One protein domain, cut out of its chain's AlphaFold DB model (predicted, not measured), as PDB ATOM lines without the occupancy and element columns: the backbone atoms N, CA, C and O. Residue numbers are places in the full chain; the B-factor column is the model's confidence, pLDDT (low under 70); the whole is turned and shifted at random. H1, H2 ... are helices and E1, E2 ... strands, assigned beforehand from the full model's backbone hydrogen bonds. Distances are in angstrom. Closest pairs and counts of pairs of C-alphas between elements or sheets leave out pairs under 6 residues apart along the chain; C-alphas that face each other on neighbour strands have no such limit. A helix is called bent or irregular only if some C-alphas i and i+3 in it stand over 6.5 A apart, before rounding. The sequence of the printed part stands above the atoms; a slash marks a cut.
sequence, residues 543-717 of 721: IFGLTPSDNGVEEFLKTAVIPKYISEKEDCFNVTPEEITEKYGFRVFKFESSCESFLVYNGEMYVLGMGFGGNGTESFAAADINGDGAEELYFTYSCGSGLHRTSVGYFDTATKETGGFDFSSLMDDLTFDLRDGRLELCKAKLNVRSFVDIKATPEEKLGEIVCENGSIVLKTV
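Overview. This is residues 543 to 717 of the 721 residues of the protein "Leucine rich repeat (LRR) protein" of Ruminococcus flavefaciens (UniProt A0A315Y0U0). Three antiparallel sheets of four strands make this domain: the sheet E5 E6 E7 E8 is in the middle, the sheet E9 E10 E11 E12, with its long, bent strands E10 and E11, crosses over one of its faces, and the short strands of E1 E2 E3 E4 are partly over the other. The helix H1 packs across the sheet of E1 to E4, far from the sheet of E9 to E12, and H2 sits beside the two sheets that hold E1 to E8. The printed part has 175 residues with two named helices and twelve named strands, in the order H1 E1 H2 E2 E3 E4 E5 E6 E7 E8 E9 E10 E11 E12, and the class is mostly strand. It is compact, with a radius of gyration of the C-alphas of 15.3 A, and spans 43 by 37 by 26 A.

Along the chain. E5 is residues 617 to 623, 17.1 A long, with C-alpha 617 at (-42.038, 23.995, -38.909). E6 is residues 632 to 639, 22.0 A, E7 is residues 645 to 652, 23.3 A, and E8 is residues 657 to 666, 25.9 A. E9 is residues 669 to 675, 19.0 A, E10 is residues 678 to 688, 26.4 A, E11 is residues 694 to 708, 32.0 A, and E12 is residues 711 to 716, 15.5 A. C-alpha 716, where E12 ends, is at (-58.929, 13.061, -39.710). E1 is residues 572 to 574, E2 residues 587 to 591, E3 residues 597 to 601 and E4 residues 604 to 608. H1 is residues 553 to 559, with C-alpha 553 at (-32.772, 38.470, -41.589), and H2 is residues 578 to 584.

Arrangement. The sheets form a stack of sheets, face to face in turn. E5 E6 E7 E8 is a meander, each strand the antiparallel neighbour of the one before, and its sheet is strongly twisted. N 621 and O 634 of the hairpin E5 and E6 are 2.9 A apart, N 647 and O 637 across E6 and E7 2.8 A, and N 659 and O 650 across E7 and E8 2.8 A, within hydrogen-bond range. E9 E10 E11 E12, also a meander and strongly twisted, faces that sheet with its strands at 39 degrees to the other's. The closest C-alphas of E5 and E9 are those of Ser 619 and Thr 671, 5.3 A apart; those of E8 and E12 are of Phe 661 and Leu 714, 6.5 A. E10 bends by 67 degrees at residue 683 and E11 by 89 degrees at residue 700. N 682 and O 671 across E9 and E10 are 2.8 A apart, N 683 and O 700 across E10 and E11 2.8 A, and N 706 and O 713 across E11 and E12 3.0 A, within hydrogen-bond range. The sheet E1 E2 E3 E4, in which E2 E3 E4 is a meander, faces E5 E6 E7 E8 with strands at 9 degrees to the other's. N 573 and O 590 of E1 and E2 are 2.9 A apart, N 589 and O 598 of E2 and E3 2.8 A, and N 606 and O 599 of E3 and E4 2.8 A. H1 is on this sheet at a height of 8.8 A and only just over E3, with 3 of its 7 C-alphas, and runs across the strands at 79 degrees to E3 on the local plane; its C-alpha 553 is 6.3 A from that of Phe 573 in E1. H2 only grazes this sheet and the sheet E5 E6 E7 E8. In H1 and H2 every O i to N i+4 pair is within hydrogen-bond range. H1 and H2 are apart.

Size, cuts and confidence. The C-alphas of Lys 569 and Asn 709, the two farthest apart, are 46.6 A from each other. The printed part has no cut. The link from H1 to E1, residues 560 to 571, is long; those from E4 to E5 and from E5 to E6 are short, and the others tight. Residues 543 to 544 pair with residues 620 to 621 of E5, antiparallel. Mean pLDDT of the printed part is 82.0, and it is under 70 at residues 559 to 569, 609 to 616, 639 to 644 and 710.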
ATOM      1  N   ILE A 543     -49.097  25.788 -51.536       89.94
ATOM      2  CA  ILE A 543     -48.264  24.939 -50.674       89.94
ATOM      3  C   ILE A 543     -46.805  25.192 -51.026       89.94
ATOM      4  O   ILE A 543     -46.425  25.126 -52.197       89.94
ATOM      5  N   PHE A 544     -45.974  25.444 -50.018       89.56
ATOM      6  CA  PHE A 544     -44.562  25.734 -50.231       89.56
ATOM      7  C   PHE A 544     -43.666  25.041 -49.203       89.56
ATOM      8  O   PHE A 544     -44.021  24.841 -48.041       89.56
ATOM      9  N   GLY A 545     -42.482  24.646 -49.673       81.62
ATOM     10  CA  GLY A 545     -41.424  24.076 -48.845       81.62
ATOM     11  C   GLY A 545     -40.470  25.143 -48.317       81.62
ATOM     12  O   GLY A 545     -40.505  26.301 -48.737       81.62
ATOM     13  N   LEU A 546     -39.578  24.738 -47.417       86.12
ATOM     14  CA  LEU A 546     -38.581  25.629 -46.836       86.12
ATOM     15  C   LEU A 546     -37.466  25.909 -47.852       86.12
ATOM     16  O   LEU A 546     -36.863  24.975 -48.378       86.12
ATOM     17  N   THR A 547     -37.189  27.188 -48.116       85.38
ATOM     18  CA  THR A 547     -36.085  27.613 -48.993       85.38
ATOM     19  C   THR A 547     -35.261  28.694 -48.295       85.38
ATOM     20  O   THR A 547     -35.741  29.822 -48.192       85.38
ATOM     21  N   PRO A 548     -34.049  28.394 -47.800       89.75
ATOM     22  CA  PRO A 548     -33.304  29.339 -46.979       89.75
ATOM     23  C   PRO A 548     -32.745  30.515 -47.780       89.75
ATOM     24  O   PRO A 548     -32.193  30.350 -48.868       89.75
ATOM     25  N   SER A 549     -32.862  31.707 -47.201       91.69
ATOM     26  CA  SER A 549     -32.390  32.978 -47.745       91.69
ATOM     27  C   SER A 549     -31.994  33.938 -46.621       91.69
ATOM     28  O   SER A 549     -32.595  33.931 -45.545       91.69
ATOM     29  N   ASP A 550     -31.033  34.821 -46.889       90.62
ATOM     30  CA  ASP A 550     -30.609  35.875 -45.952       90.62
ATOM     31  C   ASP A 550     -31.518  37.124 -46.014       90.62
ATOM     32  O   ASP A 550     -31.342  38.083 -45.257       90.62
ATOM     33  N   ASN A 551     -32.500  37.143 -46.924       90.69
ATOM     34  CA  ASN A 551     -33.343  38.313 -47.162       90.69
ATOM     35  C   ASN A 551     -34.180  38.683 -45.922       90.69
ATOM     36  O   ASN A 551     -34.988  37.889 -45.437       90.69
ATOM     37  N   GLY A 552     -34.007  39.913 -45.431       86.69
ATOM     38  CA  GLY A 552     -34.732  40.457 -44.279       86.69
ATOM     39  C   GLY A 552     -34.253  39.957 -42.911       86.69
ATOM     40  O   GLY A 552     -34.767  40.423 -41.895       86.69
ATOM     41  N   VAL A 553     -33.259  39.062 -42.850       89.31
ATOM     42  CA  VAL A 553     -32.772  38.470 -41.589       89.31
ATOM     43  C   VAL A 553     -32.159  39.528 -40.669       89.31
ATOM     44  O   VAL A 553     -32.456  39.554 -39.478       89.31
ATOM     45  N   GLU A 554     -31.343  40.444 -41.198       86.25
ATOM     46  CA  GLU A 554     -30.702  41.485 -40.379       86.25
ATOM     47  C   GLU A 554     -31.734  42.409 -39.703       86.25
ATOM     48  O   GLU A 554     -31.565  42.809 -38.550       86.25
ATOM     49  N   GLU A 555     -32.813  42.743 -40.411       85.69
ATOM     50  CA  GLU A 555     -33.905  43.572 -39.894       85.69
ATOM     51  C   GLU A 555     -34.739  42.816 -38.854       85.69
ATOM     52  O   GLU A 555     -35.049  43.363 -37.790       85.69
ATOM     53  N   PHE A 556     -35.031  41.542 -39.123       87.19
ATOM     54  CA  PHE A 556     -35.704  40.651 -38.184       87.19
ATOM     55  C   PHE A 556     -34.926  40.539 -36.866       87.19
ATOM     56  O   PHE A 556     -35.485  40.819 -35.808       87.19
ATOM     57  N   LEU A 557     -33.624  40.244 -36.915       84.62
ATOM     58  CA  LEU A 557     -32.787  40.086 -35.718       84.62
ATOM     59  C   LEU A 557     -32.651  41.378 -34.892       84.62
ATOM     60  O   LEU A 557     -32.469  41.308 -33.679       84.62
ATOM     61  N   LYS A 558     -32.754  42.562 -35.516       80.94
ATOM     62  CA  LYS A 558     -32.758  43.858 -34.802       80.94
ATOM     63  C   LYS A 558     -34.075  44.147 -34.087       80.94
ATOM     64  O   LYS A 558     -34.079  44.881 -33.099       80.94
ATOM     65  N   THR A 559     -35.176  43.617 -34.611       69.62
ATOM     66  CA  THR A 559     -36.541  43.941 -34.172       69.62
ATOM     67  C   THR A 559     -37.108  42.871 -33.234       69.62
ATOM     68  O   THR A 559     -37.932  43.172 -32.371       69.62
ATOM     69  N   ALA A 560     -36.649  41.626 -33.364       66.50
ATOM     70  CA  ALA A 560     -37.137  40.489 -32.600       66.50
ATOM     71  C   ALA A 560     -36.650  40.517 -31.141       66.50
ATOM     72  O   ALA A 560     -35.454  40.578 -30.852       66.50
ATOM     73  N   VAL A 561     -37.582  40.373 -30.195       66.75
ATOM     74  CA  VAL A 561     -37.250  39.982 -28.817       66.75
ATOM     75  C   VAL A 561     -37.063  38.468 -28.809       66.75
ATOM     76  O   VAL A 561     -37.983  37.713 -28.503       66.75
ATOM     77  N   ILE A 562     -35.872  38.024 -29.206       66.38
ATOM     78  CA  ILE A 562     -35.537  36.602 -29.287       66.38
ATOM     79  C   ILE A 562     -35.504  36.008 -27.864       66.38
ATOM     80  O   ILE A 562     -34.901  36.609 -26.963       66.38
ATOM     81  N   PRO A 563     -36.144  34.851 -27.610       63.28
ATOM     82  CA  PRO A 563     -36.083  34.191 -26.314       63.28
ATOM     83  C   PRO A 563     -34.640  33.972 -25.832       63.28
ATOM     84  O   PRO A 563     -33.780  33.511 -26.576       63.28
ATOM     85  N   LYS A 564     -34.377  34.241 -24.543       58.31
ATOM     86  CA  LYS A 564     -33.028  34.193 -23.924       58.31
ATOM     87  C   LYS A 564     -32.268  32.865 -24.066       58.31
ATOM     88  O   LYS A 564     -31.092  32.817 -23.716       58.31
ATOM     89  N   TYR A 565     -32.944  31.787 -24.447       58.81
ATOM     90  CA  TYR A 565     -32.361  30.453 -24.554       58.81
ATOM     91  C   TYR A 565     -31.898  30.108 -25.982       58.81
ATOM     92  O   TYR A 565     -31.190  29.114 -26.132       58.81
ATOM     93  N   ILE A 566     -32.236  30.913 -27.000       62.81
ATOM     94  CA  ILE A 566     -31.592  30.823 -28.318       62.81
ATOM     95  C   ILE A 566     -30.182  31.402 -28.180       62.81
ATOM     96  O   ILE A 566     -29.993  32.483 -27.618       62.81
ATOM     97  N   SER A 567     -29.166  30.665 -28.630       57.59
ATOM     98  CA  SER A 567     -27.779  31.112 -28.488       57.59
ATOM     99  C   SER A 567     -27.489  32.297 -29.419       57.59
ATOM    100  O   SER A 567     -27.877  32.269 -30.582       57.59
ATOM    101  N   GLU A 568     -26.729  33.300 -28.959       55.72
ATOM    102  CA  GLU A 568     -26.328  34.483 -29.758       55.72
ATOM    103  C   GLU A 568     -25.492  34.157 -31.023       55.72
ATOM    104  O   GLU A 568     -25.058  35.064 -31.728       55.72
ATOM    105  N   LYS A 569     -25.210  32.878 -31.304       63.94
ATOM    106  CA  LYS A 569     -24.365  32.414 -32.417       63.94
ATOM    107  C   LYS A 569     -25.096  31.530 -33.425       63.94
ATOM    108  O   LYS A 569     -24.439  30.838 -34.195       63.94
ATOM    109  N   GLU A 570     -26.417  31.485 -33.373       79.00
ATOM    110  CA  GLU A 570     -27.188  30.625 -34.256       79.00
ATOM    111  C   GLU A 570     -27.530  31.314 -35.580       79.00
ATOM    112  O   GLU A 570     -27.978  32.461 -35.586       79.00
ATOM    113  N   ASP A 571     -27.333  30.601 -36.690       86.12
ATOM    114  CA  ASP A 571     -27.677  31.100 -38.020       86.12
ATOM    115  C   ASP A 571     -29.205  31.109 -38.206       86.12
ATOM    116  O   ASP A 571     -29.893  30.116 -37.943       86.12
ATOM    117  N   CYS A 572     -29.733  32.250 -38.651       88.50
ATOM    118  CA  CYS A 572     -31.151  32.485 -38.908       88.50
ATOM    119  C   CYS A 572     -31.367  32.710 -40.402       88.50
ATOM    120  O   CYS A 572     -30.640  33.487 -41.016       88.50
ATOM    121  N   PHE A 573     -32.409  32.101 -40.961       91.81
ATOM    122  CA  PHE A 573     -32.746  32.210 -42.375       91.81
ATOM    123  C   PHE A 573     -34.218  32.572 -42.550       91.81
ATOM    124  O   PHE A 573     -35.079  32.096 -41.812       91.81
ATOM    125  N   ASN A 574     -34.521  33.388 -43.553       92.69
ATOM    126  CA  ASN A 574     -35.871  33.490 -44.088       92.69
ATOM    127  C   ASN A 574     -36.131  32.251 -44.951       92.69
ATOM    128  O   ASN A 574     -35.374  31.986 -45.882       92.69
ATOM    129  N   VAL A 575     -37.172  31.486 -44.628       91.69
ATOM    130  CA  VAL A 575     -37.527  30.248 -45.343       91.69
ATOM    131  C   VAL A 575     -38.728  30.412 -46.274       91.69
ATOM    132  O   VAL A 575     -39.177  29.435 -46.872       91.69
ATOM    133  N   THR A 576     -39.261  31.631 -46.387       91.62
ATOM    134  CA  THR A 576     -40.446  31.937 -47.199       91.62
ATOM    135  C   THR A 576     -40.037  32.400 -48.595       91.62
ATOM    136  O   THR A 576     -39.231  33.327 -48.707       91.62
ATOM    137  N   PRO A 577     -40.594  31.811 -49.668       90.00
ATOM    138  CA  PRO A 577     -40.387  32.311 -51.022       90.00
ATOM    139  C   PRO A 577     -40.853  33.767 -51.187       90.00
ATOM    140  O   PRO A 577     -41.820  34.206 -50.559       90.00
ATOM    141  N   GLU A 578     -40.189  34.510 -52.074       86.31
ATOM    142  CA  GLU A 578     -40.521  35.917 -52.349       86.31
ATOM    143  C   GLU A 578     -41.949  36.064 -52.896       86.31
ATOM    144  O   GLU A 578     -42.696  36.908 -52.420       86.31
ATOM    145  N   GLU A 579     -42.384  35.149 -53.765       86.38
ATOM    146  CA  GLU A 579     -43.743  35.113 -54.332       86.38
ATOM    147  C   GLU A 579     -44.836  34.997 -53.252       86.38
ATOM    148  O   GLU A 579     -45.852  35.686 -53.304       86.38
ATOM    149  N   ILE A 580     -44.610  34.164 -52.229       88.44
ATOM    150  CA  ILE A 580     -45.526  34.011 -51.086       88.44
ATOM    151  C   ILE A 580     -45.512  35.274 -50.219       88.44
ATOM    152  O   ILE A 580     -46.557  35.720 -49.743       88.44
ATOM    153  N   THR A 581     -44.332  35.874 -50.046       88.25
ATOM    154  CA  THR A 581     -44.166  37.124 -49.295       88.25
ATOM    155  C   THR A 581     -44.909  38.278 -49.969       88.25
ATOM    156  O   THR A 581     -45.585  39.044 -49.290       88.25
ATOM    157  N   GLU A 582     -44.809  38.413 -51.293       87.12
ATOM    158  CA  GLU A 582     -45.497  39.451 -52.068       87.12
ATOM    159  C   GLU A 582     -47.011  39.242 -52.096       87.12
ATOM    160  O   GLU A 582     -47.765  40.204 -51.956       87.12
ATOM    161  N   LYS A 583     -47.452  37.988 -52.253       86.69
ATOM    162  CA  LYS A 583     -48.872  37.651 -52.369       86.69
ATOM    163  C   LYS A 583     -49.624  37.792 -51.045       86.69
ATOM    164  O   LYS A 583     -50.722  38.338 -51.036       86.69
ATOM    165  N   TYR A 584     -49.041  37.316 -49.945       88.25
ATOM    166  CA  TYR A 584     -49.742  37.208 -48.661       88.25
ATOM    167  C   TYR A 584     -49.147  38.063 -47.542       88.25
ATOM    168  O   TYR A 584     -49.763  38.205 -46.493       88.25
ATOM    169  N   GLY A 585     -47.952  38.632 -47.717       89.44
ATOM    170  CA  GLY A 585     -47.287  39.425 -46.680       89.44
ATOM    171  C   GLY A 585     -46.644  38.603 -45.557       89.44
ATOM    172  O   GLY A 585     -46.196  39.180 -44.564       89.44
ATOM    173  N   PHE A 586     -46.585  37.274 -45.683       91.25
ATOM    174  CA  PHE A 586     -45.937  36.399 -44.706       91.25
ATOM    175  C   PHE A 586     -44.417  36.405 -44.867       91.25
ATOM    176  O   PHE A 586     -43.902  36.277 -45.975       91.25
ATOM    177  N   ARG A 587     -43.688  36.472 -43.750       92.38
ATOM    178  CA  ARG A 587     -42.259  36.129 -43.700       92.38
ATOM    179  C   ARG A 587     -41.985  35.225 -42.519       92.38
ATOM    180  O   ARG A 587     -42.107  35.648 -41.376       92.38
ATOM    181  N   VAL A 588     -41.593  33.992 -42.791       91.31
ATOM    182  CA  VAL A 588     -41.213  33.021 -41.770       91.31
ATOM    183  C   VAL A 588     -39.698  32.930 -41.673       91.31
ATOM    184  O   VAL A 588     -39.015  32.609 -42.647       91.31
ATOM    185  N   PHE A 589     -39.188  33.186 -40.475       90.06
ATOM    186  CA  PHE A 589     -37.781  33.076 -40.118       90.06
ATOM    187  C   PHE A 589     -37.559  31.825 -39.282       90.06
ATOM    188  O   PHE A 589     -38.311  31.568 -38.344       90.06
ATOM    189  N   LYS A 590     -36.522  31.057 -39.616       87.56
ATOM    190  CA  LYS A 590     -36.175  29.813 -38.937       87.56
ATOM    191  C   LYS A 590     -34.702  29.796 -38.557       87.56
ATOM    192  O   LYS A 590     -33.844  30.174 -39.356       87.56
ATOM    193  N   PHE A 591     -34.422  29.337 -37.346       84.81
ATOM    194  CA  PHE A 591     -33.063  29.158 -36.860       84.81
ATOM    195  C   PHE A 591     -32.568  27.722 -37.094       84.81
ATOM    196  O   PHE A 591     -33.309  26.757 -36.907       84.81
ATOM    197  N   GLU A 592     -31.315  27.577 -37.526       81.69
ATOM    198  CA  GLU A 592     -30.784  26.305 -38.035       81.69
ATOM    199  C   GLU A 592     -30.481  25.258 -36.947       81.69
ATOM    200  O   GLU A 592     -30.573  24.072 -37.221       81.69
ATOM    201  N   SER A 593     -30.121  25.628 -35.714       76.81
ATOM    202  CA  SER A 593     -29.684  24.660 -34.678       76.81
ATOM    203  C   SER A 593     -30.755  24.304 -33.633       76.81
ATOM    204  O   SER A 593     -30.765  23.198 -33.098       76.81
ATOM    205  N   SER A 594     -31.635  25.243 -33.315       75.25
ATOM    206  CA  SER A 594     -32.735  25.199 -32.350       75.25
ATOM    207  C   SER A 594     -34.059  24.867 -33.026       75.25
ATOM    208  O   SER A 594     -35.008  24.454 -32.355       75.25
ATOM    209  N   CYS A 595     -34.110  25.038 -34.352       75.94
ATOM    210  CA  CYS A 595     -35.273  24.855 -35.204       75.94
ATOM    211  C   CYS A 595     -36.421  25.835 -34.923       75.94
ATOM    212  O   CYS A 595     -37.486  25.680 -35.513       75.94
ATOM    213  N   GLU A 596     -36.252  26.845 -34.064       80.31
ATOM    214  CA  GLU A 596     -37.345  27.774 -33.758       80.31
ATOM    215  C   GLU A 596     -37.782  28.556 -34.998       80.31
ATOM    216  O   GLU A 596     -36.956  28.955 -35.820       80.31
ATOM    217  N   SER A 597     -39.098  28.735 -35.144       84.75
ATOM    218  CA  SER A 597     -39.727  29.347 -36.316       84.75
ATOM    219  C   SER A 597     -40.635  30.505 -35.892       84.75
ATOM    220  O   SER A 597     -41.474  30.361 -35.000       84.75
ATOM    221  N   PHE A 598     -40.473  31.661 -36.532       87.31
ATOM    222  CA  PHE A 598     -41.196  32.896 -36.231       87.31
ATOM    223  C   PHE A 598     -41.843  33.445 -37.496       87.31
ATOM    224  O   PHE A 598     -41.169  33.618 -38.508       87.31
ATOM    225  N   LEU A 599     -43.132  33.762 -37.428       90.06
ATOM    226  CA  LEU A 599     -43.845  34.478 -38.478       90.06
ATOM    227  C   LEU A 599     -43.784  35.979 -38.207       90.06
ATOM    228  O   LEU A 599     -44.135  36.435 -37.122       90.06
ATOM    229  N   VAL A 600     -43.404  36.754 -39.213       90.81
ATOM    230  CA  VAL A 600     -43.613  38.197 -39.267       90.81
ATOM    231  C   VAL A 600     -44.741  38.474 -40.248       90.81
ATOM    232  O   VAL A 600     -44.664  38.094 -41.418       90.81
ATOM    233  N   TYR A 601     -45.779  39.149 -39.765       90.94
ATOM    234  CA  TYR A 601     -46.930  39.566 -40.559       90.94
ATOM    235  C   TYR A 601     -47.347  40.976 -40.136       90.94
ATOM    236  O   TYR A 601     -47.503  41.252 -38.947       90.94
ATOM    237  N   ASN A 602     -47.469  41.894 -41.101       88.06
ATOM    238  CA  ASN A 602     -47.776  43.313 -40.861       88.06
ATOM    239  C   ASN A 602     -46.885  43.996 -39.798       88.06
ATOM    240  O   ASN A 602     -47.338  44.857 -39.045       88.06
ATOM    241  N   GLY A 603     -45.602  43.619 -39.743       84.19
ATOM    242  CA  GLY A 603     -44.617  44.185 -38.811       84.19
ATOM    243  C   GLY A 603     -44.691  43.644 -37.378       84.19
ATOM    244  O   GLY A 603     -43.889  44.048 -36.539       84.19
ATOM    245  N   GLU A 604     -45.612  42.720 -37.096       86.44
ATOM    246  CA  GLU A 604     -45.735  42.036 -35.809       86.44
ATOM    247  C   GLU A 604     -45.170  40.615 -35.900       86.44
ATOM    248  O   GLU A 604     -45.199  39.986 -36.960       86.44
ATOM    249  N   MET A 605     -44.631  40.124 -34.783       85.56
ATOM    250  CA  MET A 605     -43.979  38.818 -34.692       85.56
ATOM    251  C   MET A 605     -44.854  37.825 -33.927       85.56
ATOM    252  O   MET A 605     -45.310  38.114 -32.820       85.56
ATOM    253  N   TYR A 606     -44.991  36.628 -34.485       86.38
ATOM    254  CA  TYR A 606     -45.770  35.518 -33.955       86.38
ATOM    255  C   TYR A 606     -44.889  34.273 -33.868       86.38
ATOM    256  O   TYR A 606     -44.118  33.968 -34.779       86.38
ATOM    257  N   VAL A 607     -44.986  33.547 -32.758       81.81
ATOM    258  CA  VAL A 607     -44.242  32.296 -32.567       81.81
ATOM    259  C   VAL A 607     -45.024  31.160 -33.217       81.81
ATOM    260  O   VAL A 607     -46.213  30.992 -32.934       81.81
ATOM    261  N   LEU A 608     -44.367  30.377 -34.073       80.25
ATOM    262  CA  LEU A 608     -44.967  29.193 -34.681       80.25
ATOM    263  C   LEU A 608     -44.557  27.955 -33.867       80.25
ATOM    264  O   LEU A 608     -43.419  27.499 -33.944       80.25
ATOM    265  N   GLY A 609     -45.497  27.441 -33.060       63.25
ATOM    266  CA  GLY A 609     -45.301  26.323 -32.121       63.25
ATOM    267  C   GLY A 609     -45.136  26.769 -30.655       63.25
ATOM    268  O   GLY A 609     -44.543  27.804 -30.370       63.25
ATOM    269  N   MET A 610     -45.669  26.004 -29.689       51.12
ATOM    270  CA  MET A 610     -45.540  26.292 -28.246       51.12
ATOM    271  C   MET A 610     -44.810  25.170 -27.487       51.12
ATOM    272  O   MET A 610     -45.232  24.020 -27.532       51.12
ATOM    273  N   GLY A 611     -43.826  25.550 -26.660       47.47
ATOM    274  CA  GLY A 611     -43.549  24.904 -25.368       47.47
ATOM    275  C   GLY A 611     -42.584  23.706 -25.336       47.47
ATOM    276  O   GLY A 611     -42.923  22.601 -25.732       47.47
ATOM    277  N   PHE A 612     -41.442  23.921 -24.666       34.84
ATOM    278  CA  PHE A 612     -40.487  22.934 -24.129       34.84
ATOM    279  C   PHE A 612     -39.644  22.121 -25.130       34.84
ATOM    280  O   PHE A 612     -39.886  20.943 -25.374       34.84
ATOM    281  N   GLY A 613     -38.508  22.705 -25.529       42.19
ATOM    282  CA  GLY A 613     -37.288  21.920 -25.759       42.19
ATOM    283  C   GLY A 613     -36.969  21.516 -27.198       42.19
ATOM    284  O   GLY A 613     -36.270  20.522 -27.371       42.19
ATOM    285  N   GLY A 614     -37.419  22.307 -28.178       50.97
ATOM    286  CA  GLY A 614     -36.985  22.258 -29.580       50.97
ATOM    287  C   GLY A 614     -37.961  21.545 -30.520       50.97
ATOM    288  O   GLY A 614     -38.468  20.473 -30.176       50.97
ATOM    289  N   ASN A 615     -38.230  22.198 -31.663       54.12
ATOM    290  CA  ASN A 615     -38.513  21.677 -33.017       54.12
ATOM    291  C   ASN A 615     -39.310  22.711 -33.846       54.12
ATOM    292  O   ASN A 615     -40.089  23.496 -33.312       54.12
ATOM    293  N   GLY A 616     -39.058  22.718 -35.158       63.66
ATOM    294  CA  GLY A 616     -39.504  23.753 -36.093       63.66
ATOM    295  C   GLY A 616     -40.580  23.312 -37.061       63.66
ATOM    296  O   GLY A 616     -40.934  22.136 -37.129       63.66
ATOM    297  N   THR A 617     -41.059  24.262 -37.857       75.06
ATOM    298  CA  THR A 617     -42.038  23.995 -38.909       75.06
ATOM    299  C   THR A 617     -41.421  23.208 -40.071       75.06
ATOM    300  O   THR A 617     -40.278  23.473 -40.461       75.06
ATOM    301  N   GLU A 618     -42.165  22.254 -40.632       78.88
ATOM    302  CA  GLU A 618     -41.694  21.319 -41.674       78.88
ATOM    303  C   GLU A 618     -42.307  21.588 -43.055       78.88
ATOM    304  O   GLU A 618     -41.687  21.287 -44.074       78.88
ATOM    305  N   SER A 619     -43.516  22.148 -43.098       88.19
ATOM    306  CA  SER A 619     -44.273  22.417 -44.323       88.19
ATOM    307  C   SER A 619     -45.262  23.554 -44.085       88.19
ATOM    308  O   SER A 619     -45.728  23.732 -42.955       88.19
ATOM    309  N   PHE A 620     -45.591  24.304 -45.139       92.44
ATOM    310  CA  PHE A 620     -46.504  25.442 -45.076       92.44
ATOM    311  C   PHE A 620     -47.544  25.411 -46.192       92.44
ATOM    312  O   PHE A 620     -47.275  24.939 -47.299       92.44
ATOM    313  N   ALA A 621     -48.712  25.983 -45.908       93.62
ATOM    314  CA  ALA A 621     -49.713  26.310 -46.912       93.62
ATOM    315  C   ALA A 621     -50.384  27.652 -46.593       93.62
ATOM    316  O   ALA A 621     -50.585  27.965 -45.424       93.62
ATOM    317  N   ALA A 622     -50.739  28.430 -47.611       91.81
ATOM    318  CA  ALA A 622     -51.526  29.654 -47.482       91.81
ATOM    319  C   ALA A 622     -52.857  29.492 -48.227       91.81
ATOM    320  O   ALA A 622     -52.846  29.066 -49.389       91.81
ATOM    321  N   ALA A 623     -53.975  29.757 -47.546       89.75
ATOM    322  CA  ALA A 623     -55.321  29.669 -48.118       89.75
ATOM    323  C   ALA A 623     -56.386  30.337 -47.229       89.75
ATOM    324  O   ALA A 623     -56.308  30.218 -46.013       89.75
ATOM    325  N   ASP A 624     -57.427  30.908 -47.836       87.56
ATOM    326  CA  ASP A 624     -58.684  31.333 -47.202       87.56
ATOM    327  C   ASP A 624     -59.650  30.135 -47.113       87.56
ATOM    328  O   ASP A 624     -60.509  29.898 -47.976       87.56
ATOM    329  N   ILE A 625     -59.474  29.294 -46.089       84.50
ATOM    330  CA  ILE A 625     -60.333  28.115 -45.895       84.50
ATOM    331  C   ILE A 625     -61.657  28.511 -45.241       84.50
ATOM    332  O   ILE A 625     -62.682  27.861 -45.498       84.50
ATOM    333  N   ASN A 626     -61.685  29.552 -44.412       81.25
ATOM    334  CA  ASN A 626     -62.899  29.944 -43.705       81.25
ATOM    335  C   ASN A 626     -63.883  30.751 -44.591       81.25
ATOM    336  O   ASN A 626     -65.092  30.687 -44.357       81.25
ATOM    337  N   GLY A 627     -63.408  31.347 -45.690       77.38
ATOM    338  CA  GLY A 627     -64.168  32.138 -46.656       77.38
ATOM    339  C   GLY A 627     -64.425  33.586 -46.242       77.38
ATOM    340  O   GLY A 627     -65.399  34.165 -46.731       77.38
ATOM    341  N   ASP A 628     -63.640  34.142 -45.323       76.62
ATOM    342  CA  ASP A 628     -63.797  35.508 -44.817       76.62
ATOM    343  C   ASP A 628     -63.044  36.562 -45.652       76.62
ATOM    344  O   ASP A 628     -63.203  37.764 -45.416       76.62
ATOM    345  N   GLY A 629     -62.309  36.127 -46.683       75.69
ATOM    346  CA  GLY A 629     -61.524  36.979 -47.571       75.69
ATOM    347  C   GLY A 629     -60.132  37.330 -47.038       75.69
ATOM    348  O   GLY A 629     -59.413  38.076 -47.708       75.69
ATOM    349  N   ALA A 630     -59.748  36.823 -45.864       82.69
ATOM    350  CA  ALA A 630     -58.400  36.872 -45.324       82.69
ATOM    351  C   ALA A 630     -57.739  35.488 -45.441       82.69
ATOM    352  O   ALA A 630     -58.333  34.449 -45.190       82.69
ATOM    353  N   GLU A 631     -56.481  35.465 -45.867       87.44
ATOM    354  CA  GLU A 631     -55.758  34.216 -46.120       87.44
ATOM    355  C   GLU A 631     -55.100  33.734 -44.819       87.44
ATOM    356  O   GLU A 631     -54.423  34.519 -44.147       87.44
ATOM    357  N   GLU A 632     -55.247  32.459 -44.454       91.19
ATOM    358  CA  GLU A 632     -54.575  31.883 -43.284       91.19
ATOM    359  C   GLU A 632     -53.271  31.179 -43.658       91.19
ATOM    360  O   GLU A 632     -53.141  30.599 -44.739       91.19
ATOM    361  N   LEU A 633     -52.308  31.170 -42.730       93.50
ATOM    362  CA  LEU A 633     -51.077  30.389 -42.866       93.50
ATOM    363  C   LEU A 633     -51.182  29.092 -42.060       93.50
ATOM    364  O   LEU A 633     -51.187  29.115 -40.834       93.50
ATOM    365  N   TYR A 634     -51.171  27.953 -42.737       93.50
ATOM    366  CA  TYR A 634     -51.128  26.617 -42.149       93.50
ATOM    367  C   TYR A 634     -49.690  26.110 -42.086       93.50
ATOM    368  O   TYR A 634     -48.906  26.321 -43.012       93.50
ATOM    369  N   PHE A 635     -49.334  25.414 -41.007       91.62
ATOM    370  CA  PHE A 635     -47.991  24.867 -40.827       91.62
ATOM    371  C   PHE A 635     -48.001  23.546 -40.056       91.62
ATOM    372  O   PHE A 635     -48.751  23.358 -39.096       91.62
ATOM    373  N   THR A 636     -47.132  22.621 -40.457       89.12
ATOM    374  CA  THR A 636     -46.815  21.423 -39.669       89.12
ATOM    375  C   THR A 636     -45.597  21.707 -38.804       89.12
ATOM    376  O   THR A 636     -44.689  22.412 -39.240       89.12
ATOM    377  N   TYR A 637     -45.566  21.204 -37.572       83.81
ATOM    378  CA  TYR A 637     -44.446  21.416 -36.656       83.81
ATOM    379  C   TYR A 637     -44.199  20.192 -35.783       83.81
ATOM    380  O   TYR A 637     -45.136  19.550 -35.307       83.81
ATOM    381  N   SER A 638     -42.930  19.881 -35.542       76.38
ATOM    382  CA  SER A 638     -42.539  18.829 -34.602       76.38
ATOM    383  C   SER A 638     -42.324  19.399 -33.199       76.38
ATOM    384  O   SER A 638     -42.157  20.602 -33.021       76.38
ATOM    385  N   CYS A 639     -42.355  18.541 -32.182       67.81
ATOM    386  CA  CYS A 639     -41.994  18.836 -30.796       67.81
ATOM    387  C   CYS A 639     -41.302  17.610 -30.176       67.81
ATOM    388  O   CYS A 639     -41.753  16.482 -30.391       67.81
ATOM    389  N   GLY A 640     -40.234  17.794 -29.384       55.69
ATOM    390  CA  GLY A 640     -39.849  16.761 -28.415       55.69
ATOM    391  C   GLY A 640     -38.383  16.658 -27.991       55.69
ATOM    392  O   GLY A 640     -37.484  16.397 -28.783       55.69
ATOM    393  N   SER A 641     -38.188  16.639 -26.670       49.88
ATOM    394  CA  SER A 641     -36.946  16.319 -25.957       49.88
ATOM    395  C   SER A 641     -36.642  14.804 -25.859       49.88
ATOM    396  O   SER A 641     -36.115  14.355 -24.836       49.88
ATOM    397  N   GLY A 642     -37.013  13.991 -26.865       49.22
ATOM    398  CA  GLY A 642     -36.695  12.546 -26.897       49.22
ATOM    399  C   GLY A 642     -37.711  11.579 -27.540       49.22
ATOM    400  O   GLY A 642     -37.403  10.395 -27.650       49.22
ATOM    401  N   LEU A 643     -38.891  12.039 -27.974       54.09
ATOM    402  CA  LEU A 643     -39.851  11.277 -28.795       54.09
ATOM    403  C   LEU A 643     -40.331  12.198 -29.925       54.09
ATOM    404  O   LEU A 643     -40.826  13.279 -29.628       54.09
ATOM    405  N   HIS A 644     -40.157  11.800 -31.189       69.19
ATOM    406  CA  HIS A 644     -40.548  12.615 -32.344       69.19
ATOM    407  C   HIS A 644     -42.079  12.696 -32.437       69.19
ATOM    408  O   HIS A 644     -42.727  11.675 -32.684       69.19
ATOM    409  N   ARG A 645     -42.664  13.875 -32.191       76.69
ATOM    410  CA  ARG A 645     -44.114  14.102 -32.263       76.69
ATOM    411  C   ARG A 645     -44.414  15.298 -33.159       76.69
ATOM    412  O   ARG A 645     -44.077  16.421 -32.793       76.69
ATOM    413  N   THR A 646     -45.121  15.068 -34.258       82.06
ATOM    414  CA  THR A 646     -45.477  16.120 -35.221       82.06
ATOM    415  C   THR A 646     -46.953  16.476 -35.111       82.06
ATOM    416  O   THR A 646     -47.806  15.608 -34.930       82.06
ATOM    417  N   SER A 647     -47.248  17.771 -35.147       86.19
ATOM    418  CA  SER A 647     -48.571  18.380 -34.984       86.19
ATOM    419  C   SER A 647     -48.825  19.392 -36.106       86.19
ATOM    420  O   SER A 647     -47.946  19.660 -36.930       86.19
ATOM    421  N   VAL A 648     -50.037  19.943 -36.155       88.94
ATOM    422  CA  VAL A 648     -50.461  20.895 -37.191       88.94
ATOM    423  C   VAL A 648     -51.093  22.110 -36.534       88.94
ATOM    424  O   VAL A 648     -51.891  21.976 -35.605       88.94
ATOM    425  N   GLY A 649     -50.740  23.292 -37.021       89.25
ATOM    426  CA  GLY A 649     -51.289  24.560 -36.567       89.25
ATOM    427  C   GLY A 649     -51.628  25.481 -37.727       89.25
ATOM    428  O   GLY A 649     -51.377  25.169 -38.895       89.25
ATOM    429  N   TYR A 650     -52.221  26.613 -37.378       91.44
ATOM    430  CA  TYR A 650     -52.522  27.689 -38.306       91.44
ATOM    431  C   TYR A 650     -52.358  29.047 -37.627       91.44
ATOM    432  O   TYR A 650     -52.388  29.161 -36.401       91.44
ATOM    433  N   PHE A 651     -52.165  30.076 -38.436       91.31
ATOM    434  CA  PHE A 651     -52.220  31.471 -38.045       91.31
ATOM    435  C   PHE A 651     -53.336  32.139 -38.840       91.31
ATOM    436  O   PHE A 651     -53.298  32.161 -40.072       91.31
ATOM    437  N   ASP A 652     -54.322  32.657 -38.121       88.69
ATOM    438  CA  ASP A 652     -55.447  33.392 -38.682       88.69
ATOM    439  C   ASP A 652     -55.064  34.873 -38.786       88.69
ATOM    440  O   ASP A 652     -54.736  35.525 -37.790       88.69
ATOM    441  N   THR A 653     -55.067  35.409 -40.007       89.00
ATOM    442  CA  THR A 653     -54.668  36.796 -40.276       89.00
ATOM    443  C   THR A 653     -55.728  37.817 -39.876       89.00
ATOM    444  O   THR A 653     -55.370  38.955 -39.553       89.00
ATOM    445  N   ALA A 654     -57.007  37.429 -39.853       85.94
ATOM    446  CA  ALA A 654     -58.113  38.288 -39.454       85.94
ATOM    447  C   ALA A 654     -58.125  38.497 -37.935       85.94
ATOM    448  O   ALA A 654     -58.254  39.632 -37.464       85.94
ATOM    449  N   THR A 655     -57.945  37.424 -37.159       85.94
ATOM    450  CA  THR A 655     -57.894  37.495 -35.687       85.94
ATOM    451  C   THR A 655     -56.495  37.770 -35.140       85.94
ATOM    452  O   THR A 655     -56.371  38.255 -34.013       85.94
ATOM    453  N   LYS A 656     -55.448  37.534 -35.942       88.19
ATOM    454  CA  LYS A 656     -54.032  37.572 -35.538       88.19
ATOM    455  C   LYS A 656     -53.702  36.572 -34.425       88.19
ATOM    456  O   LYS A 656     -52.823  36.820 -33.596       88.19
ATOM    457  N   GLU A 657     -54.403  35.442 -34.395       84.88
ATOM    458  CA  GLU A 657     -54.200  34.383 -33.411       84.88
ATOM    459  C   GLU A 657     -53.560  33.143 -34.048       84.88
ATOM    460  O   GLU A 657     -53.872  32.746 -35.171       84.88
ATOM    461  N   THR A 658     -52.650  32.507 -33.305       84.50
ATOM    462  CA  THR A 658     -52.082  31.207 -33.680       84.50
ATOM    463  C   THR A 658     -52.886  30.096 -33.010       84.50
ATOM    464  O   THR A 658     -52.924  30.008 -31.781       84.50
ATOM    465  N   GLY A 659     -53.493  29.225 -33.813       82.44
ATOM    466  CA  GLY A 659     -54.244  28.053 -33.373       82.44
ATOM    467  C   GLY A 659     -53.492  26.742 -33.614       82.44
ATOM    468  O   GLY A 659     -52.649  26.629 -34.503       82.44
ATOM    469  N   GLY A 660     -53.814  25.719 -32.822       85.50
ATOM    470  CA  GLY A 660     -53.373  24.338 -33.037       85.50
ATOM    471  C   GLY A 660     -54.572  23.429 -33.281       85.50
ATOM    472  O   GLY A 660     -55.620  23.614 -32.659       85.50
ATOM    473  N   PHE A 661     -54.427  22.438 -34.158       86.62
ATOM    474  CA  PHE A 661     -55.417  21.370 -34.284       86.62
ATOM    475  C   PHE A 661     -55.193  20.318 -33.190       86.62
ATOM    476  O   PHE A 661     -54.051  20.040 -32.820       86.62
ATOM    477  N   ASP A 662     -56.268  19.697 -32.694       84.56
ATOM    478  CA  ASP A 662     -56.189  18.546 -31.779       84.56
ATOM    479  C   ASP A 662     -55.783  17.279 -32.553       84.56
ATOM    480  O   ASP A 662     -56.563  16.356 -32.776       84.56
ATOM    481  N   PHE A 663     -54.554  17.292 -33.068       84.75
ATOM    482  CA  PHE A 663     -53.968  16.223 -33.858       84.75
ATOM    483  C   PHE A 663     -52.467  16.155 -33.617       84.75
ATOM    484  O   PHE A 663     -51.756  17.160 -33.670       84.75
ATOM    485  N   SER A 664     -51.965  14.942 -33.410       81.00
ATOM    486  CA  SER A 664     -50.530  14.695 -33.378       81.00
ATOM    487  C   SER A 664     -50.214  13.285 -33.840       81.00
ATOM    488  O   SER A 664     -50.864  12.346 -33.374       81.00
ATOM    489  N   SER A 665     -49.175  13.133 -34.655       82.31
ATOM    490  CA  SER A 665     -48.616  11.829 -34.997       82.31
ATOM    491  C   SER A 665     -47.350  11.540 -34.190       82.31
ATOM    492  O   SER A 665     -46.556  12.437 -33.899       82.31
ATOM    493  N   LEU A 666     -47.176  10.276 -33.802       81.56
ATOM    494  CA  LEU A 666     -45.980   9.781 -33.125       81.56
ATOM    495  C   LEU A 666     -45.076   9.110 -34.156       81.56
ATOM    496  O   LEU A 666     -45.510   8.187 -34.834       81.56
ATOM    497  N   MET A 667     -43.807   9.515 -34.203       76.81
ATOM    498  CA  MET A 667     -42.769   8.960 -35.088       76.81
ATOM    499  C   MET A 667     -42.976   9.184 -36.597       76.81
ATOM    500  O   MET A 667     -42.177   8.667 -37.374       76.81
ATOM    501  N   ASP A 668     -43.970   9.977 -37.007       81.75
ATOM    502  CA  ASP A 668     -44.187  10.364 -38.405       81.75
ATOM    503  C   ASP A 668     -44.018  11.874 -38.602       81.75
ATOM    504  O   ASP A 668     -44.505  12.660 -37.787       81.75
ATOM    505  N   ASP A 669     -43.387  12.254 -39.713       86.12
ATOM    506  CA  ASP A 669     -43.316  13.631 -40.215       86.12
ATOM    507  C   ASP A 669     -44.597  13.995 -40.985       86.12
ATOM    508  O   ASP A 669     -45.277  13.110 -41.522       86.12
ATOM    509  N   LEU A 670     -44.926  15.289 -41.087       89.06
ATOM    510  CA  LEU A 670     -46.173  15.750 -41.716       89.06
ATOM    511  C   LEU A 670     -45.935  16.802 -42.803       89.06
ATOM    512  O   LEU A 670     -45.102  17.696 -42.668       89.06
ATOM    513  N   THR A 671     -46.736  16.745 -43.867       91.75
ATOM    514  CA  THR A 671     -46.757  17.761 -44.929       91.75
ATOM    515  C   THR A 671     -48.165  17.988 -45.454       91.75
ATOM    516  O   THR A 671     -49.035  17.124 -45.321       91.75
ATOM    517  N   PHE A 672     -48.372  19.132 -46.096       93.81
ATOM    518  CA  PHE A 672     -49.576  19.395 -46.870       93.81
ATOM    519  C   PHE A 672     -49.463  18.874 -48.305       93.81
ATOM    520  O   PHE A 672     -48.359  18.751 -48.845       93.81
ATOM    521  N   ASP A 673     -50.614  18.579 -48.903       92.38
ATOM    522  CA  ASP A 673     -50.775  18.272 -50.326       92.38
ATOM    523  C   ASP A 673     -52.064  18.919 -50.864       92.38
ATOM    524  O   ASP A 673     -53.007  19.168 -50.106       92.38
ATOM    525  N   LEU A 674     -52.101  19.198 -52.169       87.31
ATOM    526  CA  LEU A 674     -53.259  19.776 -52.852       87.31
ATOM    527  C   LEU A 674     -53.892  18.712 -53.747       87.31
ATOM    528  O   LEU A 674     -53.359  18.378 -54.806       87.31
ATOM    529  N   ARG A 675     -55.059  18.199 -53.346       80.12
ATOM    530  CA  ARG A 675     -55.815  17.212 -54.135       80.12
ATOM    531  C   ARG A 675     -57.252  17.666 -54.305       80.12
ATOM    532  O   ARG A 675     -57.887  18.087 -53.347       80.12
ATOM    533  N   ASP A 676     -57.742  17.637 -55.543       76.12
ATOM    534  CA  ASP A 676     -59.102  18.064 -55.908       76.12
ATOM    535  C   ASP A 676     -59.499  19.454 -55.359       76.12
ATOM    536  O   ASP A 676     -60.650  19.688 -54.987       76.12
ATOM    537  N   GLY A 677     -58.535  20.385 -55.294       73.56
ATOM    538  CA  GLY A 677     -58.746  21.747 -54.787       73.56
ATOM    539  C   GLY A 677     -58.904  21.852 -53.266       73.56
ATOM    540  O   GLY A 677     -59.429  22.851 -52.783       73.56
ATOM    541  N   ARG A 678     -58.488  20.828 -52.510       83.50
ATOM    542  CA  ARG A 678     -58.581  20.765 -51.043       83.50
ATOM    543  C   ARG A 678     -57.201  20.676 -50.404       83.50
ATOM    544  O   ARG A 678     -56.307  20.024 -50.947       83.50
ATOM    545  N   LEU A 679     -57.061  21.297 -49.232       91.25
ATOM    546  CA  LEU A 679     -55.851  21.244 -48.418       91.25
ATOM    547  C   LEU A 679     -55.844  19.957 -47.580       91.25
ATOM    548  O   LEU A 679     -56.554  19.835 -46.577       91.25
ATOM    549  N   GLU A 680     -55.048  18.980 -48.008       93.31
ATOM    550  CA  GLU A 680     -54.922  17.689 -47.334       93.31
ATOM    551  C   GLU A 680     -53.705  17.649 -46.408       93.31
ATOM    552  O   GLU A 680     -52.633  18.153 -46.741       93.31
ATOM    553  N   LEU A 681     -53.859  16.985 -45.261       93.44
ATOM    554  CA  LEU A 681     -52.759  16.638 -44.369       93.44
ATOM    555  C   LEU A 681     -52.277  15.224 -44.685       93.44
ATOM    556  O   LEU A 681     -53.060  14.270 -44.623       93.44
ATOM    557  N   CYS A 682     -50.985  15.079 -44.965       92.06
ATOM    558  CA  CYS A 682     -50.362  13.811 -45.314       92.06
ATOM    559  C   CYS A 682     -49.189  13.464 -44.389       92.06
ATOM    560  O   CYS A 682     -48.465  14.341 -43.914       92.06
ATOM    561  N   LYS A 683     -48.943  12.163 -44.220       91.00
ATOM    562  CA  LYS A 683     -47.653  11.648 -43.767       91.00
ATOM    563  C   LYS A 683     -46.579  12.033 -44.779       91.00
ATOM    564  O   LYS A 683     -46.789  11.896 -45.989       91.00
ATOM    565  N   ALA A 684     -45.445  12.512 -44.287       89.00
ATOM    566  CA  ALA A 684     -44.346  12.975 -45.110       89.00
ATOM    567  C   ALA A 684     -43.165  12.007 -45.084       89.00
ATOM    568  O   ALA A 684     -42.801  11.447 -44.052       89.00
ATOM    569  N   LYS A 685     -42.501  11.899 -46.232       88.25
ATOM    570  CA  LYS A 685     -41.127  11.424 -46.325       88.25
ATOM    571  C   LYS A 685     -40.199  12.616 -46.488       88.25
ATOM    572  O   LYS A 685     -40.269  13.316 -47.503       88.25
ATOM    573  N   LEU A 686     -39.325  12.833 -45.510       84.00
ATOM    574  CA  LEU A 686     -38.391  13.955 -45.524       84.00
ATOM    575  C   LEU A 686     -37.064  13.599 -46.205       84.00
ATOM    576  O   LEU A 686     -36.477  12.537 -45.988       84.00
ATOM    577  N   ASN A 687     -36.562  14.533 -47.007       83.44
ATOM    578  CA  ASN A 687     -35.168  14.608 -47.421       83.44
ATOM    579  C   ASN A 687     -34.557  15.856 -46.776       83.44
ATOM    580  O   ASN A 687     -34.849  16.979 -47.191       83.44
ATOM    581  N   VAL A 688     -33.761  15.640 -45.729       82.62
ATOM    582  CA  VAL A 688     -33.215  16.694 -44.870       82.62
ATOM    583  C   VAL A 688     -31.774  16.980 -45.277       82.62
ATOM    584  O   VAL A 688     -30.914  16.102 -45.178       82.62
ATOM    585  N   ARG A 689     -31.501  18.208 -45.725       83.75
ATOM    586  CA  ARG A 689     -30.129  18.709 -45.920       83.75
ATOM    587  C   ARG A 689     -29.662  19.524 -44.724       83.75
ATOM    588  O   ARG A 689     -28.511  19.399 -44.319       83.75
ATOM    589  N   SER A 690     -30.566  20.333 -44.188       81.12
ATOM    590  CA  SER A 690     -30.389  21.185 -43.015       81.12
ATOM    591  C   SER A 690     -31.766  21.387 -42.368       81.12
ATOM    592  O   SER A 690     -32.782  20.997 -42.952       81.12
ATOM    593  N   PHE A 691     -31.842  21.977 -41.177       78.50
ATOM    594  CA  PHE A 691     -33.145  22.236 -40.555       78.50
ATOM    595  C   PHE A 691     -33.926  23.362 -41.246       78.50
ATOM    596  O   PHE A 691     -35.151  23.416 -41.112       78.50
ATOM    597  N   VAL A 692     -33.260  24.215 -42.029       83.19
ATOM    598  CA  VAL A 692     -33.892  25.205 -42.916       83.19
ATOM    599  C   VAL A 692     -34.010  24.772 -44.386       83.19
ATOM    600  O   VAL A 692     -34.673  25.465 -45.150       83.19
ATOM    601  N   ASP A 693     -33.423  23.639 -44.788       85.88
ATOM    602  CA  ASP A 693     -33.532  23.044 -46.137       85.88
ATOM    603  C   ASP A 693     -34.051  21.598 -46.030       85.88
ATOM    604  O   ASP A 693     -33.295  20.614 -46.016       85.88
ATOM    605  N   ILE A 694     -35.378  21.491 -45.908       83.69
ATOM    606  CA  ILE A 694     -36.116  20.231 -45.812       83.69
ATOM    607  C   ILE A 694     -37.050  20.119 -47.010       83.69
ATOM    608  O   ILE A 694     -37.904  20.974 -47.237       83.69
ATOM    609  N   LYS A 695     -36.946  19.002 -47.734       84.75
ATOM    610  CA  LYS A 695     -37.917  18.639 -48.766       84.75
ATOM    611  C   LYS A 695     -38.832  17.527 -48.264       84.75
ATOM    612  O   LYS A 695     -38.409  16.374 -48.179       84.75
ATOM    613  N   ALA A 696     -40.084  17.869 -47.984       86.06
ATOM    614  CA  ALA A 696     -41.133  16.918 -47.637       86.06
ATOM    615  C   ALA A 696     -41.860  16.417 -48.895       86.06
ATOM    616  O   ALA A 696     -42.166  17.195 -49.796       86.06
ATOM    617  N   THR A 697     -42.108  15.110 -48.983       89.31
ATOM    618  CA  THR A 697     -42.909  14.499 -50.060       89.31
ATOM    619  C   THR A 697     -44.105  13.772 -49.444       89.31
ATOM    620  O   THR A 697     -43.877  12.956 -48.547       89.31
ATOM    621  N   PRO A 698     -45.350  14.041 -49.879       91.62
ATOM    622  CA  PRO A 698     -46.538  13.402 -49.309       91.62
ATOM    623  C   PRO A 698     -46.621  11.916 -49.692       91.62
ATOM    624  O   PRO A 698     -46.415  11.564 -50.854       91.62
ATOM    625  N   GLU A 699     -46.949  11.046 -48.731       90.81
ATOM    626  CA  GLU A 699     -47.134   9.600 -48.952       90.81
ATOM    627  C   GLU A 699     -48.585   9.150 -48.719       90.81
ATOM    628  O   GLU A 699     -49.241   8.666 -49.641       90.81
ATOM    629  N   GLU A 700     -49.108   9.326 -47.503       90.12
ATOM    630  CA  GLU A 700     -50.423   8.817 -47.079       90.12
ATOM    631  C   GLU A 700     -51.301   9.946 -46.526       90.12
ATOM    632  O   GLU A 700     -50.826  10.747 -45.725       90.12
ATOM    633  N   LYS A 701     -52.580  10.009 -46.927       91.06
ATOM    634  CA  LYS A 701     -53.539  11.012 -46.431       91.06
ATOM    635  C   LYS A 701     -53.975  10.668 -45.006       91.06
ATOM    636  O   LYS A 701     -54.510   9.591 -44.770       91.06
ATOM    637  N   LEU A 702     -53.819  11.620 -44.093       89.75
ATOM    638  CA  LEU A 702     -54.220  11.511 -42.687       89.75
ATOM    639  C   LEU A 702     -55.465  12.344 -42.370       89.75
ATOM    640  O   LEU A 702     -56.215  12.014 -41.454       89.75
ATOM    641  N   GLY A 703     -55.716  13.411 -43.128       89.94
ATOM    642  CA  GLY A 703     -56.881  14.262 -42.922       89.94
ATOM    643  C   GLY A 703     -57.032  15.367 -43.960       89.94
ATOM    644  O   GLY A 703     -56.286  15.438 -44.934       89.94
ATOM    645  N   GLU A 704     -58.025  16.221 -43.750       92.38
ATOM    646  CA  GLU A 704     -58.349  17.369 -44.597       92.38
ATOM    647  C   GLU A 704     -58.723  18.566 -43.719       92.38
ATOM    648  O   GLU A 704     -59.486  18.415 -42.760       92.38
ATOM    649  N   ILE A 705     -58.184  19.743 -44.039       90.88
ATOM    650  CA  ILE A 705     -58.544  20.992 -43.365       90.88
ATOM    651  C   ILE A 705     -59.739  21.597 -44.097       90.88
ATOM    652  O   ILE A 705     -59.687  21.836 -45.303       90.88
ATOM    653  N   VAL A 706     -60.827  21.828 -43.367       89.00
ATOM    654  CA  VAL A 706     -62.085  22.353 -43.910       89.00
ATOM    655  C   VAL A 706     -62.680  23.403 -42.975       89.00
ATOM    656  O   VAL A 706     -62.382  23.427 -41.785       89.00
ATOM    657  N   CYS A 707     -63.571  24.244 -43.497       83.38
ATOM    658  CA  CYS A 707     -64.406  25.111 -42.671       83.38
ATOM    659  C   CYS A 707     -65.769  24.451 -42.431       83.38
ATOM    660  O   CYS A 707     -66.483  24.117 -43.380       83.38
ATOM    661  N   GLU A 708     -66.141  24.272 -41.164       81.12
ATOM    662  CA  GLU A 708     -67.468  23.816 -40.751       81.12
ATOM    663  C   GLU A 708     -68.089  24.803 -39.773       81.12
ATOM    664  O   GLU A 708     -67.482  25.165 -38.769       81.12
ATOM    665  N   ASN A 709     -69.324  25.230 -40.047       76.31
ATOM    666  CA  ASN A 709     -70.058  26.188 -39.213       76.31
ATOM    667  C   ASN A 709     -69.277  27.488 -38.915       76.31
ATOM    668  O   ASN A 709     -69.451  28.077 -37.852       76.31
ATOM    669  N   GLY A 710     -68.431  27.933 -39.852       68.69
ATOM    670  CA  GLY A 710     -67.607  29.135 -39.694       68.69
ATOM    671  C   GLY A 710     -66.356  28.933 -38.836       68.69
ATOM    672  O   GLY A 710     -65.772  29.911 -38.388       68.69
ATOM    673  N   SER A 711     -65.954  27.690 -38.560       78.12
ATOM    674  CA  SER A 711     -64.715  27.371 -37.843       78.12
ATOM    675  C   SER A 711     -63.832  26.439 -38.665       78.12
ATOM    676  O   SER A 711     -64.310  25.464 -39.249       78.12
ATOM    677  N   ILE A 712     -62.533  26.730 -38.689       86.06
ATOM    678  CA  ILE A 712     -61.520  25.896 -39.339       86.06
ATOM    679  C   ILE A 712     -61.304  24.639 -38.488       86.06
ATOM    680  O   ILE A 712     -60.974  24.723 -37.304       86.06
ATOM    681  N   VAL A 713     -61.488  23.462 -39.084       88.69
ATOM    682  CA  VAL A 713     -61.347  22.161 -38.420       88.69
ATOM    683  C   VAL A 713     -60.514  21.198 -39.264       88.69
ATOM    684  O   VAL A 713     -60.598  21.184 -40.493       88.69
ATOM    685  N   LEU A 714     -59.724  20.352 -38.599       90.62
ATOM    686  CA  LEU A 714     -59.019  19.238 -39.231       90.62
ATOM    687  C   LEU A 714     -59.868  17.970 -39.107       90.62
ATOM    688  O   LEU A 714     -60.063  17.446 -38.012       90.62
ATOM    689  N   LYS A 715     -60.349  17.455 -40.238       89.69
ATOM    690  CA  LYS A 715     -61.042  16.168 -40.308       89.69
ATOM    691  C   LYS A 715     -60.045  15.059 -40.571       89.69
ATOM    692  O   LYS A 715     -59.540  14.927 -41.683       89.69
ATOM    693  N   THR A 716     -59.773  14.247 -39.560       85.25
ATOM    694  CA  THR A 716     -58.929  13.061 -39.710       85.25
ATOM    695  C   THR A 716     -59.673  11.962 -40.463       85.25
ATOM    696  O   THR A 716     -60.867  11.756 -40.247       85.25
ATOM    697  N   VAL A 717     -58.967  11.224 -41.314       76.19
ATOM    698  CA  VAL A 717     -59.444   9.935 -41.826       76.19
ATOM    699  C   VAL A 717     -59.479   8.987 -40.626       76.19
ATOM    700  O   VAL A 717     -58.469   8.903 -39.932       76.19
TER     701      VAL A 717